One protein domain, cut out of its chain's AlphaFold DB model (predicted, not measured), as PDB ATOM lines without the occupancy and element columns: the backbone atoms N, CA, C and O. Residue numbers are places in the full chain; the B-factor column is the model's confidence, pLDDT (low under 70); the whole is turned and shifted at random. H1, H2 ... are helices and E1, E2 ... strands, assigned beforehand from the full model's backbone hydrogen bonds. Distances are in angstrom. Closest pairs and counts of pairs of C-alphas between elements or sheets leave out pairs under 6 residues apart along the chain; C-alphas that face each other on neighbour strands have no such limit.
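AT A GLANCE: This is residues 458 to 567 of the 682 residues of an uncharacterized protein of Roseburia sp. AM51-8 (UniProt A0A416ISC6). A strongly twisted sheet of five strands is covered by H2 over its edge strand E2 and by H3 over E5 near the other edge, while residues 475 to 484 stick out as a loop. E4 and E5 close the sheet's far side as a long hairpin. The printed part has 110 residues with three named helices and five named strands, in the order E1 H1 E2 H2 E3 H3 E4 E5; the sheet, E2 E1 E3 E5 E4, is mixed. The class is mixed, helices and strands, with under half of the residues in named elements. The whole is compact, with a radius of gyration of the C-alphas of 13.8 A, and elongated, spanning 45 by 27 by 25 A.

HOW THE PARTS SIT: E1, residues 464 to 467, and E2, residues 493 to 495, are parallel at 30 degrees, with N 467 and O 494 2.9 A apart, within hydrogen-bond range. With H1, residues 473 to 476, they form a strand-helix-strand unit, two parallel neighbours with a helix between them along the chain; its crossover is right-handed. H1 is not on the sheet. H2, residues 504 to 512, is on the sheet over E2 at a height of 7.6 A, slantwise at 51 degrees on the local plane; the closest C-alphas are those of Met 494 and Asp 506, 4.8 A. E3, residues 528 to 531, is parallel to E1 at 25 degrees, with N 529 and O 464 2.8 A apart. H3, residues 536 to 546, is on the sheet over E5, residues 562 to 567, at a height of 8.0 A, along it at 18 degrees on the local plane. E3, H3 and E4, residues 552 to 559, form a split unit, with E5 between the two strands and a right-handed crossover. E5 is antiparallel to E3, with N 530 and O 565 2.9 A apart, and to E4, with N 564 and O 557 2.8 A apart. H2 and H3, on one face, make two layers with the sheet, but are apart. In H2 and H3 every O i to N i+4 pair is within hydrogen-bond range; H1 is too short for one.

IN THESE COORDINATES: E1 begins at C-alpha 464, (-0.400, 20.778, -29.254), and measures 9.5 A; H1 measures 5.6 A, E2 7.1 A, H2 12.3 A and E3 9.8 A. H3 measures 15.5 A, E4 20.4 A and E5 16.3 A, ending at C-alpha 567, (-8.775, 18.202, -19.825).

THE WHOLE: The C-alphas farthest apart, of Trp 481 and Met 549, are 44.5 A apart. The printed part has no cut; the links H1 to E2 and H2 to E3 are long. Mean pLDDT of the printed part is 81.3, with residues 458 to 459, 470 to 479, 482 to 491 and 560 to 561 under 70.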
ATOM      1  N   MET A 458       9.482  17.094 -28.593       65.19
ATOM      2  CA  MET A 458       9.962  17.601 -29.878       65.19
ATOM      3  C   MET A 458       9.722  16.645 -31.053       65.19
ATOM      4  O   MET A 458       9.771  17.100 -32.191       65.19
ATOM      5  N   GLU A 459       9.512  15.354 -30.795       68.25
ATOM      6  CA  GLU A 459       9.198  14.337 -31.810       68.25
ATOM      7  C   GLU A 459       7.684  14.071 -31.929       68.25
ATOM      8  O   GLU A 459       7.265  13.263 -32.755       68.25
ATOM      9  N   ASP A 460       6.863  14.733 -31.109       80.12
ATOM     10  CA  ASP A 460       5.411  14.581 -31.101       80.12
ATOM     11  C   ASP A 460       4.741  15.598 -32.031       80.12
ATOM     12  O   ASP A 460       4.511  16.755 -31.673       80.12
ATOM     13  N   ASP A 461       4.432  15.137 -33.243       81.00
ATOM     14  CA  ASP A 461       3.732  15.914 -34.268       81.00
ATOM     15  C   ASP A 461       2.194  15.794 -34.165       81.00
ATOM     16  O   ASP A 461       1.469  16.395 -34.960       81.00
ATOM     17  N   GLU A 462       1.670  15.021 -33.205       86.44
ATOM     18  CA  GLU A 462       0.233  14.728 -33.087       86.44
ATOM     19  C   GLU A 462      -0.497  15.609 -32.071       86.44
ATOM     20  O   GLU A 462      -1.732  15.663 -32.095       86.44
ATOM     21  N   HIS A 463       0.245  16.309 -31.206       89.06
ATOM     22  CA  HIS A 463      -0.320  17.044 -30.077       89.06
ATOM     23  C   HIS A 463       0.204  18.475 -29.953       89.06
ATOM     24  O   HIS A 463       1.407  18.717 -29.991       89.06
ATOM     25  N   LEU A 464      -0.699  19.418 -29.684       90.94
ATOM     26  CA  LEU A 464      -0.400  20.778 -29.254       90.94
ATOM     27  C   LEU A 464      -0.138  20.822 -27.744       90.94
ATOM     28  O   LEU A 464      -1.003  20.489 -26.938       90.94
ATOM     29  N   TYR A 465       1.027  21.327 -27.356       88.75
ATOM     30  CA  TYR A 465       1.432  21.542 -25.971       88.75
ATOM     31  C   TYR A 465       1.242  23.010 -25.567       88.75
ATOM     32  O   TYR A 465       2.013  23.899 -25.942       88.75
ATOM     33  N   CYS A 466       0.216  23.261 -24.761       90.25
ATOM     34  CA  CYS A 466      -0.135  24.559 -24.201       90.25
ATOM     35  C   CYS A 466       0.573  24.766 -22.853       90.25
ATOM     36  O   CYS A 466       0.200  24.171 -21.840       90.25
ATOM     37  N   ASN A 467       1.605  25.609 -22.824       85.88
ATOM     38  CA  ASN A 467       2.476  25.773 -21.659       85.88
ATOM     39  C   ASN A 467       1.964  26.866 -20.715       85.88
ATOM     40  O   ASN A 467       1.865  28.028 -21.110       85.88
ATOM     41  N   LEU A 468       1.687  26.504 -19.461       85.50
ATOM     42  CA  LEU A 468       1.327  27.446 -18.402       85.50
ATOM     43  C   LEU A 468       2.545  28.258 -17.949       85.50
ATOM     44  O   LEU A 468       3.629  27.720 -17.711       85.50
ATOM     45  N   VAL A 469       2.342  29.557 -17.747       77.31
ATOM     46  CA  VAL A 469       3.348  30.439 -17.149       77.31
ATOM     47  C   VAL A 469       3.507  30.093 -15.672       77.31
ATOM     48  O   VAL A 469       2.515  29.837 -14.987       77.31
ATOM     49  N   ASN A 470       4.754  30.057 -15.193       60.12
ATOM     50  CA  ASN A 470       5.149  29.617 -13.845       60.12
ATOM     51  C   ASN A 470       4.804  28.141 -13.528       60.12
ATOM     52  O   ASN A 470       4.885  27.711 -12.375       60.12
ATOM     53  N   GLY A 471       4.400  27.358 -14.539       44.25
ATOM     54  CA  GLY A 471       4.048  25.944 -14.410       44.25
ATOM     55  C   GLY A 471       5.214  24.982 -14.643       44.25
ATOM     56  O   GLY A 471       5.147  23.836 -14.209       44.25
ATOM     57  N   SER A 472       6.290  25.414 -15.295       42.44
ATOM     58  CA  SER A 472       7.469  24.589 -15.546       42.44
ATOM     59  C   SER A 472       8.675  25.071 -14.743       42.44
ATOM     60  O   SER A 472       8.866  26.266 -14.524       42.44
ATOM     61  N   LYS A 473       9.571  24.142 -14.384       42.97
ATOM     62  CA  LYS A 473      10.929  24.453 -13.901       42.97
ATOM     63  C   LYS A 473      11.788  25.235 -14.928       42.97
ATOM     64  O   LYS A 473      12.971  25.433 -14.680       42.97
ATOM     65  N   ASP A 474      11.237  25.687 -16.065       43.03
ATOM     66  CA  ASP A 474      11.951  26.453 -17.108       43.03
ATOM     67  C   ASP A 474      12.533  27.774 -16.614       43.03
ATOM     68  O   ASP A 474      13.521  28.249 -17.173       43.03
ATOM     69  N   GLU A 475      11.989  28.346 -15.535       44.75
ATOM     70  CA  GLU A 475      12.593  29.511 -14.869       44.75
ATOM     71  C   GLU A 475      13.997  29.208 -14.298       44.75
ATOM     72  O   GLU A 475      14.698  30.106 -13.832       44.75
ATOM     73  N   ILE A 476      14.430  27.943 -14.355       44.62
ATOM     74  CA  ILE A 476      15.716  27.429 -13.879       44.62
ATOM     75  C   ILE A 476      16.637  27.036 -15.057       44.62
ATOM     76  O   ILE A 476      17.672  26.417 -14.841       44.62
ATOM     77  N   ILE A 477      16.383  27.450 -16.308       50.12
ATOM     78  CA  ILE A 477      17.463  27.447 -17.322       50.12
ATOM     79  C   ILE A 477      18.341  28.684 -17.091       50.12
ATOM     80  O   ILE A 477      18.278  29.689 -17.797       50.12
ATOM     81  N   ASN A 478      19.154  28.616 -16.035       51.44
ATOM     82  CA  ASN A 478      20.105  29.662 -15.662       51.44
ATOM     83  C   ASN A 478      21.419  29.581 -16.445       51.44
ATOM     84  O   ASN A 478      22.222  30.512 -16.360       51.44
ATOM     85  N   ASP A 479      21.666  28.497 -17.186       63.88
ATOM     86  CA  ASP A 479      22.841  28.425 -18.044       63.88
ATOM     87  C   ASP A 479      22.597  29.226 -19.327       63.88
ATOM     88  O   ASP A 479      21.906  28.793 -20.248       63.88
ATOM     89  N   ILE A 480      23.203  30.410 -19.399       72.56
ATOM     90  CA  ILE A 480      23.182  31.251 -20.602       72.56
ATOM     91  C   ILE A 480      23.807  30.550 -21.816       72.56
ATOM     92  O   ILE A 480      23.560  30.943 -22.953       72.56
ATOM     93  N   TRP A 481      24.619  29.514 -21.595       74.19
ATOM     94  CA  TRP A 481      25.234  28.711 -22.643       74.19
ATOM     95  C   TRP A 481      24.377  27.510 -23.039       74.19
ATOM     96  O   TRP A 481      24.776  26.773 -23.951       74.19
ATOM     97  N   TYR A 482      23.219  27.327 -22.388       63.31
ATOM     98  CA  TYR A 482      22.297  26.243 -22.673       63.31
ATOM     99  C   TYR A 482      21.905  26.241 -24.146       63.31
ATOM    100  O   TYR A 482      21.555  27.254 -24.762       63.31
ATOM    101  N   ARG A 483      21.992  25.044 -24.719       59.47
ATOM    102  CA  ARG A 483      21.858  24.799 -26.144       59.47
ATOM    103  C   ARG A 483      20.490  24.213 -26.374       59.47
ATOM    104  O   ARG A 483      20.243  23.044 -26.118       59.47
ATOM    105  N   SER A 484      19.613  25.021 -26.929       50.22
ATOM    106  CA  SER A 484      18.431  24.509 -27.596       50.22
ATOM    107  C   SER A 484      18.868  23.575 -28.737       50.22
ATOM    108  O   SER A 484      19.240  24.055 -29.808       50.22
ATOM    109  N   GLY A 485      18.831  22.256 -28.518       46.75
ATOM    110  CA  GLY A 485      18.930  21.259 -29.583       46.75
ATOM    111  C   GLY A 485      17.951  21.582 -30.720       46.75
ATOM    112  O   GLY A 485      16.867  22.115 -30.488       46.75
ATOM    113  N   LYS A 486      18.402  21.353 -31.955       41.38
ATOM    114  CA  LYS A 486      17.739  21.638 -33.239       41.38
ATOM    115  C   LYS A 486      16.197  21.760 -33.198       41.38
ATOM    116  O   LYS A 486      15.488  20.769 -33.141       41.38
ATOM    117  N   LEU A 487      15.723  22.990 -33.407       46.25
ATOM    118  CA  LEU A 487      14.867  23.415 -34.536       46.25
ATOM    119  C   LEU A 487      13.497  22.764 -34.847       46.25
ATOM    120  O   LEU A 487      12.790  23.361 -35.650       46.25
ATOM    121  N   ALA A 488      13.025  21.676 -34.234       40.72
ATOM    122  CA  ALA A 488      11.663  21.153 -34.510       40.72
ATOM    123  C   ALA A 488      10.519  22.005 -33.886       40.72
ATOM    124  O   ALA A 488       9.358  21.621 -33.817       40.72
ATOM    125  N   LYS A 489      10.855  23.206 -33.411       51.84
ATOM    126  CA  LYS A 489      10.468  23.741 -32.099       51.84
ATOM    127  C   LYS A 489       9.164  24.548 -32.021       51.84
ATOM    128  O   LYS A 489       8.999  25.264 -31.041       51.84
ATOM    129  N   LYS A 490       8.298  24.542 -33.039       54.47
ATOM    130  CA  LYS A 490       7.236  25.572 -33.129       54.47
ATOM    131  C   LYS A 490       5.887  25.159 -33.702       54.47
ATOM    132  O   LYS A 490       4.954  25.928 -33.557       54.47
ATOM    133  N   LYS A 491       5.733  23.997 -34.334       58.97
ATOM    134  CA  LYS A 491       4.420  23.667 -34.917       58.97
ATOM    135  C   LYS A 491       3.391  23.212 -33.892       58.97
ATOM    136  O   LYS A 491       2.205  23.260 -34.194       58.97
ATOM    137  N   HIS A 492       3.842  22.785 -32.713       78.81
ATOM    138  CA  HIS A 492       2.987  22.085 -31.759       78.81
ATOM    139  C   HIS A 492       3.178  22.548 -30.312       78.81
ATOM    140  O   HIS A 492       2.862  21.823 -29.379       78.81
ATOM    141  N   THR A 493       3.667  23.770 -30.088       82.00
ATOM    142  CA  THR A 493       3.728  24.363 -28.743       82.00
ATOM    143  C   THR A 493       3.216  25.792 -28.769       82.00
ATOM    144  O   THR A 493       3.562  26.529 -29.689       82.00
ATOM    145  N   MET A 494       2.497  26.207 -27.730       86.62
ATOM    146  CA  MET A 494       2.117  27.606 -27.528       86.62
ATOM    147  C   MET A 494       2.256  28.017 -26.060       86.62
ATOM    148  O   MET A 494       2.241  27.162 -25.164       86.62
ATOM    149  N   ALA A 495       2.367  29.320 -25.800       86.00
ATOM    150  CA  ALA A 495       2.320  29.859 -24.447       86.00
ATOM    151  C   ALA A 495       0.874  30.205 -24.043       86.00
ATOM    152  O   ALA A 495       0.187  30.952 -24.736       86.00
ATOM    153  N   MET A 496       0.426  29.727 -22.878       89.00
ATOM    154  CA  MET A 496      -0.880  30.081 -22.286       89.00
ATOM    155  C   MET A 496      -0.885  31.479 -21.645       89.00
ATOM    156  O   MET A 496      -1.857  31.903 -21.015       89.00
ATOM    157  N   GLY A 497       0.214  32.214 -21.786       87.88
ATOM    158  CA  GLY A 497       0.404  33.525 -21.205       87.88
ATOM    159  C   GLY A 497       1.845  34.008 -21.345       87.88
ATOM    160  O   GLY A 497       2.648  33.448 -22.090       87.88
ATOM    161  N   GLY A 498       2.210  35.063 -20.619       84.38
ATOM    162  CA  GLY A 498       3.569  35.600 -20.681       84.38
ATOM    163  C   GLY A 498       3.780  36.558 -21.854       84.38
ATOM    164  O   GLY A 498       2.847  36.963 -22.552       84.38
ATOM    165  N   THR A 499       5.028  36.984 -22.049       80.56
ATOM    166  CA  THR A 499       5.387  38.014 -23.042       80.56
ATOM    167  C   THR A 499       5.279  37.560 -24.490       80.56
ATOM    168  O   THR A 499       5.121  38.386 -25.391       80.56
ATOM    169  N   THR A 500       5.325  36.256 -24.708       81.31
ATOM    170  CA  THR A 500       5.314  35.644 -26.030       81.31
ATOM    171  C   THR A 500       3.896  35.280 -26.489       81.31
ATOM    172  O   THR A 500       3.708  35.008 -27.659       81.31
ATOM    173  N   THR A 501       2.870  35.366 -25.636       85.56
ATOM    174  CA  THR A 501       1.476  35.063 -26.028       85.56
ATOM    175  C   THR A 501       1.088  35.714 -27.363       85.56
ATOM    176  O   THR A 501       1.214  36.934 -27.504       85.56
ATOM    177  N   TYR A 502       0.598  34.908 -28.307       85.12
ATOM    178  CA  TYR A 502       0.159  35.316 -29.652       85.12
ATOM    179  C   TYR A 502       1.246  35.872 -30.582       85.12
ATOM    180  O   TYR A 502       0.934  36.533 -31.569       85.12
ATOM    181  N   ILE A 503       2.526  35.611 -30.315       87.88
ATOM    182  CA  ILE A 503       3.563  35.738 -31.354       87.88
ATOM    183  C   ILE A 503       3.186  34.909 -32.601       87.88
ATOM    184  O   ILE A 503       2.467  33.912 -32.478       87.88
ATOM    185  N   PRO A 504       3.717  35.236 -33.793       87.62
ATOM    186  CA  PRO A 504       3.311  34.577 -35.036       87.62
ATOM    187  C   PRO A 504       3.397  33.047 -35.020       87.62
ATOM    188  O   PRO A 504       2.560  32.383 -35.620       87.62
ATOM    189  N   TRP A 505       4.375  32.469 -34.318       82.38
ATOM    190  CA  TRP A 505       4.509  31.014 -34.251       82.38
ATOM    191  C   TRP A 505       3.591  30.338 -33.229       82.38
ATOM    192  O   TRP A 505       3.235  29.187 -33.447       82.38
ATOM    193  N   ASP A 506       3.153  31.029 -32.170       84.94
ATOM    194  CA  ASP A 506       2.063  30.509 -31.330       84.94
ATOM    195  C   ASP A 506       0.775  30.459 -32.163       84.94
ATOM    196  O   ASP A 506       0.061  29.458 -32.148       84.94
ATOM    197  N   ALA A 507       0.520  31.504 -32.960       84.69
ATOM    198  CA  ALA A 507      -0.616  31.541 -33.876       84.69
ATOM    199  C   ALA A 507      -0.522  30.451 -34.962       84.69
ATOM    200  O   ALA A 507      -1.518  29.799 -35.271       84.69
ATOM    201  N   GLU A 508       0.666  30.203 -35.524       86.62
ATOM    202  CA  GLU A 508       0.898  29.095 -36.460       86.62
ATOM    203  C   GLU A 508       0.634  27.732 -35.802       86.62
ATOM    204  O   GLU A 508      -0.068  26.904 -36.384       86.62
ATOM    205  N   ALA A 509       1.138  27.509 -34.583       87.12
ATOM    206  CA  ALA A 509       0.922  26.268 -33.846       87.12
ATOM    207  C   ALA A 509      -0.567  26.016 -33.591       87.12
ATOM    208  O   ALA A 509      -1.081  24.944 -33.893       87.12
ATOM    209  N   MET A 510      -1.279  27.030 -33.105       89.75
ATOM    210  CA  MET A 510      -2.722  26.970 -32.892       89.75
ATOM    211  C   MET A 510      -3.477  26.652 -34.194       89.75
ATOM    212  O   MET A 510      -4.312  25.747 -34.218       89.75
ATOM    213  N   ASN A 511      -3.124  27.315 -35.300       89.38
ATOM    214  CA  ASN A 511      -3.734  27.076 -36.610       89.38
ATOM    215  C   ASN A 511      -3.500  25.648 -37.130       89.38
ATOM    216  O   ASN A 511      -4.421  25.060 -37.699       89.38
ATOM    217  N   ASN A 512      -2.317  25.060 -36.908       89.75
ATOM    218  CA  ASN A 512      -2.013  23.685 -37.329       89.75
ATOM    219  C   ASN A 512      -2.953  22.646 -36.694       89.75
ATOM    220  O   ASN A 512      -3.260  21.637 -37.326       89.75
ATOM    221  N   PHE A 513      -3.455  22.917 -35.485       91.62
ATOM    222  CA  PHE A 513      -4.417  22.068 -34.769       91.62
ATOM    223  C   PHE A 513      -5.854  22.595 -34.813       91.62
ATOM    224  O   PHE A 513      -6.720  22.088 -34.104       91.62
ATOM    225  N   SER A 514      -6.136  23.610 -35.640       93.19
ATOM    226  CA  SER A 514      -7.457  24.260 -35.708       93.19
ATOM    227  C   SER A 514      -7.960  24.768 -34.346       93.19
ATOM    228  O   SER A 514      -9.160  24.752 -34.054       93.19
ATOM    229  N   ILE A 515      -7.036  25.226 -33.499       93.56
ATOM    230  CA  ILE A 515      -7.320  25.824 -32.197       93.56
ATOM    231  C   ILE A 515      -7.404  27.338 -32.361       93.56
ATOM    232  O   ILE A 515      -6.505  27.976 -32.894       93.56
ATOM    233  N   VAL A 516      -8.495  27.916 -31.881       92.81
ATOM    234  CA  VAL A 516      -8.706  29.360 -31.759       92.81
ATOM    235  C   VAL A 516      -8.654  29.751 -30.288       92.81
ATOM    236  O   VAL A 516      -7.976  30.711 -29.946       92.81
ATOM    237  N   ASN A 517      -9.320  28.993 -29.412       94.88
ATOM    238  CA  ASN A 517      -9.319  29.208 -27.970       94.88
ATOM    239  C   ASN A 517      -8.748  27.976 -27.246       94.88
ATOM    240  O   ASN A 517      -9.426  26.945 -27.180       94.88
ATOM    241  N   PRO A 518      -7.532  28.058 -26.677       94.62
ATOM    242  CA  PRO A 518      -6.890  26.908 -26.048       94.62
ATOM    243  C   PRO A 518      -7.554  26.487 -24.729       94.62
ATOM    244  O   PRO A 518      -7.366  25.350 -24.309       94.62
ATOM    245  N   TYR A 519      -8.337  27.354 -24.075       95.81
ATOM    246  CA  TYR A 519      -9.049  27.014 -22.837       95.81
ATOM    247  C   TYR A 519     -10.329  26.225 -23.115       95.81
ATOM    248  O   TYR A 519     -10.603  25.236 -22.443       95.81
ATOM    249  N   GLU A 520     -11.087  26.632 -24.130       96.25
ATOM    250  CA  GLU A 520     -12.321  25.957 -24.539       96.25
ATOM    251  C   GLU A 520     -12.023  24.645 -25.275       96.25
ATOM    252  O   GLU A 520     -12.549  23.588 -24.934       96.25
ATOM    253  N   GLN A 521     -11.130  24.690 -26.267       96.50
ATOM    254  CA  GLN A 521     -10.897  23.568 -27.181       96.50
ATOM    255  C   GLN A 521      -9.911  22.523 -26.647       96.50
ATOM    256  O   GLN A 521      -9.604  21.572 -27.363       96.50
ATOM    257  N   CYS A 522      -9.403  22.671 -25.417       95.50
ATOM    258  CA  CYS A 522      -8.657  21.601 -24.748       95.50
ATOM    259  C   CYS A 522      -9.571  20.541 -24.109       95.50
ATOM    260  O   CYS A 522      -9.117  19.434 -23.824       95.50
ATOM    261  N   ILE A 523     -10.845  20.872 -23.886       95.75
ATOM    262  CA  ILE A 523     -11.820  20.009 -23.216       95.75
ATOM    263  C   ILE A 523     -12.177  18.847 -24.145       95.75
ATOM    264  O   ILE A 523     -12.616  19.068 -25.270       95.75
ATOM    265  N   ASP A 524     -11.955  17.615 -23.681       93.56
ATOM    266  CA  ASP A 524     -12.216  16.374 -24.430       93.56
ATOM    267  C   ASP A 524     -11.515  16.297 -25.798       93.56
ATOM    268  O   ASP A 524     -11.848  15.473 -26.647       93.56
ATOM    269  N   ASN A 525     -10.478  17.113 -25.996       92.81
ATOM    270  CA  ASN A 525      -9.658  17.084 -27.193       92.81
ATOM    271  C   ASN A 525      -8.477  16.134 -26.981       92.81
ATOM    272  O   ASN A 525      -7.748  16.230 -25.992       92.81
ATOM    273  N   GLU A 526      -8.304  15.168 -27.880       88.81
ATOM    274  CA  GLU A 526      -7.192  14.216 -27.805       88.81
ATOM    275  C   GLU A 526      -5.855  14.845 -28.196       88.81
ATOM    276  O   GLU A 526      -4.826  14.392 -27.711       88.81
ATOM    277  N   GLN A 527      -5.871  15.908 -29.005       91.31
ATOM    278  CA  GLN A 527      -4.676  16.532 -29.574       91.31
ATOM    279  C   GLN A 527      -4.132  17.693 -28.735       91.31
ATOM    280  O   GLN A 527      -3.153  18.309 -29.137       91.31
ATOM    281  N   VAL A 528      -4.751  18.050 -27.608       93.88
ATOM    282  CA  VAL A 528      -4.335  19.219 -26.815       93.88
ATOM    283  C   VAL A 528      -3.894  18.791 -25.425       93.88
ATOM    284  O   VAL A 528      -4.642  18.172 -24.669       93.88
ATOM    285  N   TYR A 529      -2.679  19.192 -25.073       92.81
ATOM    286  CA  TYR A 529      -2.095  19.009 -23.758       92.81
ATOM    287  C   TYR A 529      -1.897  20.341 -23.050       92.81
ATOM    288  O   TYR A 529      -1.406  21.301 -23.638       92.81
ATOM    289  N   ILE A 530      -2.195  20.379 -21.752       92.75
ATOM    290  CA  ILE A 530      -1.804  21.478 -20.864       92.75
ATOM    291  C   ILE A 530      -0.539  21.066 -20.110       92.75
ATOM    292  O   ILE A 530      -0.503  20.006 -19.488       92.75
ATOM    293  N   VAL A 531       0.499  21.898 -20.143       87.62
ATOM    294  CA  VAL A 531       1.790  21.626 -19.497       87.62
ATOM    295  C   VAL A 531       2.004  22.582 -18.327       87.62
ATOM    296  O   VAL A 531       2.021  23.799 -18.517       87.62
ATOM    297  N   GLY A 532       2.218  22.039 -17.126       81.94
ATOM    298  CA  GLY A 532       2.630  22.808 -15.948       81.94
ATOM    299  C   GLY A 532       2.125  22.245 -14.614       81.94
ATOM    300  O   GLY A 532       0.974  21.848 -14.509       81.94
ATOM    301  N   GLU A 533       2.968  22.244 -13.578       73.69
ATOM    302  CA  GLU A 533       2.670  21.653 -12.261       73.69
ATOM    303  C   GLU A 533       1.874  22.588 -11.331       73.69
ATOM    304  O   GLU A 533       0.892  22.169 -10.727       73.69
ATOM    305  N   ASN A 534       2.260  23.862 -11.212       77.31
ATOM    306  CA  ASN A 534       1.802  24.710 -10.095       77.31
ATOM    307  C   ASN A 534       0.505  25.498 -10.347       77.31
ATOM    308  O   ASN A 534       0.009  26.155  -9.436       77.31
ATOM    309  N   MET A 535      -0.030  25.473 -11.570       87.00
ATOM    310  CA  MET A 535      -1.165  26.318 -11.979       87.00
ATOM    311  C   MET A 535      -2.341  25.530 -12.569       87.00
ATOM    312  O   MET A 535      -3.323  26.137 -13.003       87.00
ATOM    313  N   ILE A 536      -2.277  24.194 -12.582       91.69
ATOM    314  CA  ILE A 536      -3.299  23.363 -13.230       91.69
ATOM    315  C   ILE A 536      -4.674  23.507 -12.567       91.69
ATOM    316  O   ILE A 536      -5.654  23.727 -13.270       91.69
ATOM    317  N   ASP A 537      -4.755  23.509 -11.235       92.81
ATOM    318  CA  ASP A 537      -6.035  23.623 -10.519       92.81
ATOM    319  C   ASP A 537      -6.716  24.971 -10.781       92.81
ATOM    320  O   ASP A 537      -7.919  25.037 -11.029       92.81
ATOM    321  N   ALA A 538      -5.936  26.057 -10.787       93.19
ATOM    322  CA  ALA A 538      -6.440  27.387 -11.117       93.19
ATOM    323  C   ALA A 538      -6.902  27.472 -12.583       93.19
ATOM    324  O   ALA A 538      -7.928  28.091 -12.867       93.19
ATOM    325  N   THR A 539      -6.182  26.805 -13.491       94.94
ATOM    326  CA  THR A 539      -6.536  26.695 -14.915       94.94
ATOM    327  C   THR A 539      -7.847  25.931 -15.097       94.94
ATOM    328  O   THR A 539      -8.744  26.408 -15.786       94.94
ATOM    329  N   VAL A 540      -8.005  24.779 -14.441       95.75
ATOM    330  CA  VAL A 540      -9.240  23.982 -14.480       95.75
ATOM    331  C   VAL A 540     -10.401  24.766 -13.886       95.75
ATOM    332  O   VAL A 540     -11.462  24.826 -14.494       95.75
ATOM    333  N   ALA A 541     -10.204  25.430 -12.745       96.31
ATOM    334  CA  ALA A 541     -11.241  26.257 -12.140       96.31
ATOM    335  C   ALA A 541     -11.678  27.401 -13.075       96.31
ATOM    336  O   ALA A 541     -12.859  27.741 -13.119       96.31
ATOM    337  N   TYR A 542     -10.745  27.991 -13.830       96.56
ATOM    338  CA  TYR A 542     -11.056  28.977 -14.867       96.56
ATOM    339  C   TYR A 542     -11.891  28.367 -16.003       96.56
ATOM    340  O   TYR A 542     -12.952  28.894 -16.331       96.56
ATOM    341  N   ILE A 543     -11.476  27.210 -16.532       97.06
ATOM    342  CA  ILE A 543     -12.218  26.473 -17.570       97.06
ATOM    343  C   ILE A 543     -13.634  26.117 -17.093       97.06
ATOM    344  O   ILE A 543     -14.599  26.266 -17.842       97.06
ATOM    345  N   GLN A 544     -13.780  25.703 -15.835       96.88
ATOM    346  CA  GLN A 544     -15.067  25.363 -15.233       96.88
ATOM    347  C   GLN A 544     -16.033  26.544 -15.166       96.88
ATOM    348  O   GLN A 544     -17.225  26.374 -15.421       96.88
ATOM    349  N   ARG A 545     -15.530  27.740 -14.835       95.56
ATOM    350  CA  ARG A 545     -16.352  28.954 -14.737       95.56
ATOM    351  C   ARG A 545     -16.842  29.447 -16.095       95.56
ATOM    352  O   ARG A 545     -17.968  29.937 -16.166       95.56
ATOM    353  N   HIS A 546     -16.010  29.339 -17.131       96.19
ATOM    354  CA  HIS A 546     -16.257  29.995 -18.422       96.19
ATOM    355  C   HIS A 546     -16.749  29.061 -19.526       96.19
ATOM    356  O   HIS A 546     -17.515  29.501 -20.379       96.19
ATOM    357  N   TYR A 547     -16.363  27.783 -19.500       96.56
ATOM    358  CA  TYR A 547     -16.594  26.860 -20.618       96.56
ATOM    359  C   TYR A 547     -17.351  25.596 -20.212       96.56
ATOM    360  O   TYR A 547     -18.390  25.294 -20.797       96.56
ATOM    361  N   ASN A 548     -16.870  24.847 -19.214       96.31
ATOM    362  CA  ASN A 548     -17.520  23.597 -18.815       96.31
ATOM    363  C   ASN A 548     -17.289  23.234 -17.342       96.31
ATOM    364  O   ASN A 548     -16.213  22.773 -16.965       96.31
ATOM    365  N   MET A 549     -18.339  23.348 -16.527       94.56
ATOM    366  CA  MET A 549     -18.305  23.066 -15.085       94.56
ATOM    367  C   MET A 549     -17.914  21.615 -14.735       94.56
ATOM    368  O   MET A 549     -17.471  21.361 -13.618       94.56
ATOM    369  N   GLY A 550     -18.073  20.668 -15.666       94.69
ATOM    370  CA  GLY A 550     -17.674  19.267 -15.498       94.69
ATOM    371  C   GLY A 550     -16.205  18.981 -15.822       94.69
ATOM    372  O   GLY A 550     -15.757  17.858 -15.612       94.69
ATOM    373  N   ALA A 551     -15.450  19.962 -16.327       96.19
ATOM    374  CA  ALA A 551     -14.062  19.763 -16.725       96.19
ATOM    375  C   ALA A 551     -13.151  19.438 -15.528       96.19
ATOM    376  O   ALA A 551     -13.219  20.094 -14.488       96.19
ATOM    377  N   TYR A 552     -12.244  18.478 -15.686       94.31
ATOM    378  CA  TYR A 552     -11.188  18.152 -14.729       94.31
ATOM    379  C   TYR A 552      -9.880  17.813 -15.456       94.31
ATOM    380  O   TYR A 552      -9.886  17.439 -16.631       94.31
ATOM    381  N   ALA A 553      -8.743  17.979 -14.776       94.06
ATOM    382  CA  ALA A 553      -7.431  17.655 -15.334       94.06
ATOM    383  C   ALA A 553      -7.026  16.210 -15.023       94.06
ATOM    384  O   ALA A 553      -7.047  15.775 -13.871       94.06
ATOM    385  N   CYS A 554      -6.571  15.496 -16.048       92.00
ATOM    386  CA  CYS A 554      -6.003  14.158 -15.948       92.00
ATOM    387  C   CYS A 554      -4.497  14.222 -16.173       92.00
ATOM    388  O   CYS A 554      -4.061  14.607 -17.257       92.00
ATOM    389  N   LEU A 555      -3.699  13.820 -15.182       92.88
ATOM    390  CA  LEU A 555      -2.245  13.739 -15.325       92.88
ATOM    391  C   LEU A 555      -1.870  12.560 -16.234       92.88
ATOM    392  O   LEU A 555      -1.964  11.401 -15.833       92.88
ATOM    393  N   VAL A 556      -1.406  12.857 -17.446       92.62
ATOM    394  CA  VAL A 556      -1.071  11.838 -18.455       92.62
ATOM    395  C   VAL A 556       0.427  11.589 -18.574       92.62
ATOM    396  O   VAL A 556       0.829  10.463 -18.855       92.62
ATOM    397  N   LYS A 557       1.271  12.593 -18.307       90.69
ATOM    398  CA  LYS A 557       2.734  12.427 -18.281       90.69
ATOM    399  C   LYS A 557       3.333  13.193 -17.107       90.69
ATOM    400  O   LYS A 557       2.922  14.316 -16.823       90.69
ATOM    401  N   LYS A 558       4.325  12.598 -16.448       88.19
ATOM    402  CA  LYS A 558       5.195  13.239 -15.462       88.19
ATOM    403  C   LYS A 558       6.654  12.913 -15.786       88.19
ATOM    404  O   LYS A 558       7.214  11.927 -15.312       88.19
ATOM    405  N   ILE A 559       7.249  13.723 -16.657       78.38
ATOM    406  CA  ILE A 559       8.535  13.452 -17.312       78.38
ATOM    407  C   ILE A 559       9.482  14.625 -17.068       78.38
ATOM    408  O   ILE A 559       9.077  15.777 -17.202       78.38
ATOM    409  N   ASP A 560      10.735  14.331 -16.700       67.88
ATOM    410  CA  ASP A 560      11.812  15.319 -16.519       67.88
ATOM    411  C   ASP A 560      11.385  16.539 -15.662       67.88
ATOM    412  O   ASP A 560      11.691  17.694 -15.961       67.88
ATOM    413  N   GLY A 561      10.635  16.267 -14.584       67.12
ATOM    414  CA  GLY A 561      10.164  17.275 -13.630       67.12
ATOM    415  C   GLY A 561       8.981  18.122 -14.106       67.12
ATOM    416  O   GLY A 561       8.828  19.245 -13.626       67.12
ATOM    417  N   ARG A 562       8.187  17.630 -15.067       75.06
ATOM    418  CA  ARG A 562       7.017  18.341 -15.602       75.06
ATOM    419  C   ARG A 562       5.806  17.460 -15.698       75.06
ATOM    420  O   ARG A 562       5.903  16.307 -16.112       75.06
ATOM    421  N   ALA A 563       4.669  18.061 -15.402       86.94
ATOM    422  CA  ALA A 563       3.371  17.448 -15.544       86.94
ATOM    423  C   ALA A 563       2.673  17.914 -16.828       86.94
ATOM    424  O   ALA A 563       2.633  19.108 -17.137       86.94
ATOM    425  N   VAL A 564       2.124  16.945 -17.556       90.00
ATOM    426  CA  VAL A 564       1.323  17.130 -18.766       90.00
ATOM    427  C   VAL A 564      -0.066  16.576 -18.497       90.00
ATOM    428  O   VAL A 564      -0.205  15.453 -17.999       90.00
ATOM    429  N   TYR A 565      -1.086  17.353 -18.839       93.56
ATOM    430  CA  TYR A 565      -2.478  17.068 -18.536       93.56
ATOM    431  C   TYR A 565      -3.342  17.062 -19.794       93.56
ATOM    432  O   TYR A 565      -3.138  17.874 -20.696       93.56
ATOM    433  N   LYS A 566      -4.357  16.193 -19.810       94.12
ATOM    434  CA  LYS A 566      -5.537  16.339 -20.677       94.12
ATOM    435  C   LYS A 566      -6.690  16.902 -19.849       94.12
ATOM    436  O   LYS A 566      -6.804  16.569 -18.668       94.12
ATOM    437  N   ILE A 567      -7.543  17.720 -20.458       95.44
ATOM    438  CA  ILE A 567      -8.775  18.202 -19.825       95.44
ATOM    439  C   ILE A 567      -9.942  17.345 -20.315       95.44
ATOM    440  O   ILE A 567     -10.087  17.117 -21.517       95.44
TER     441      ILE A 567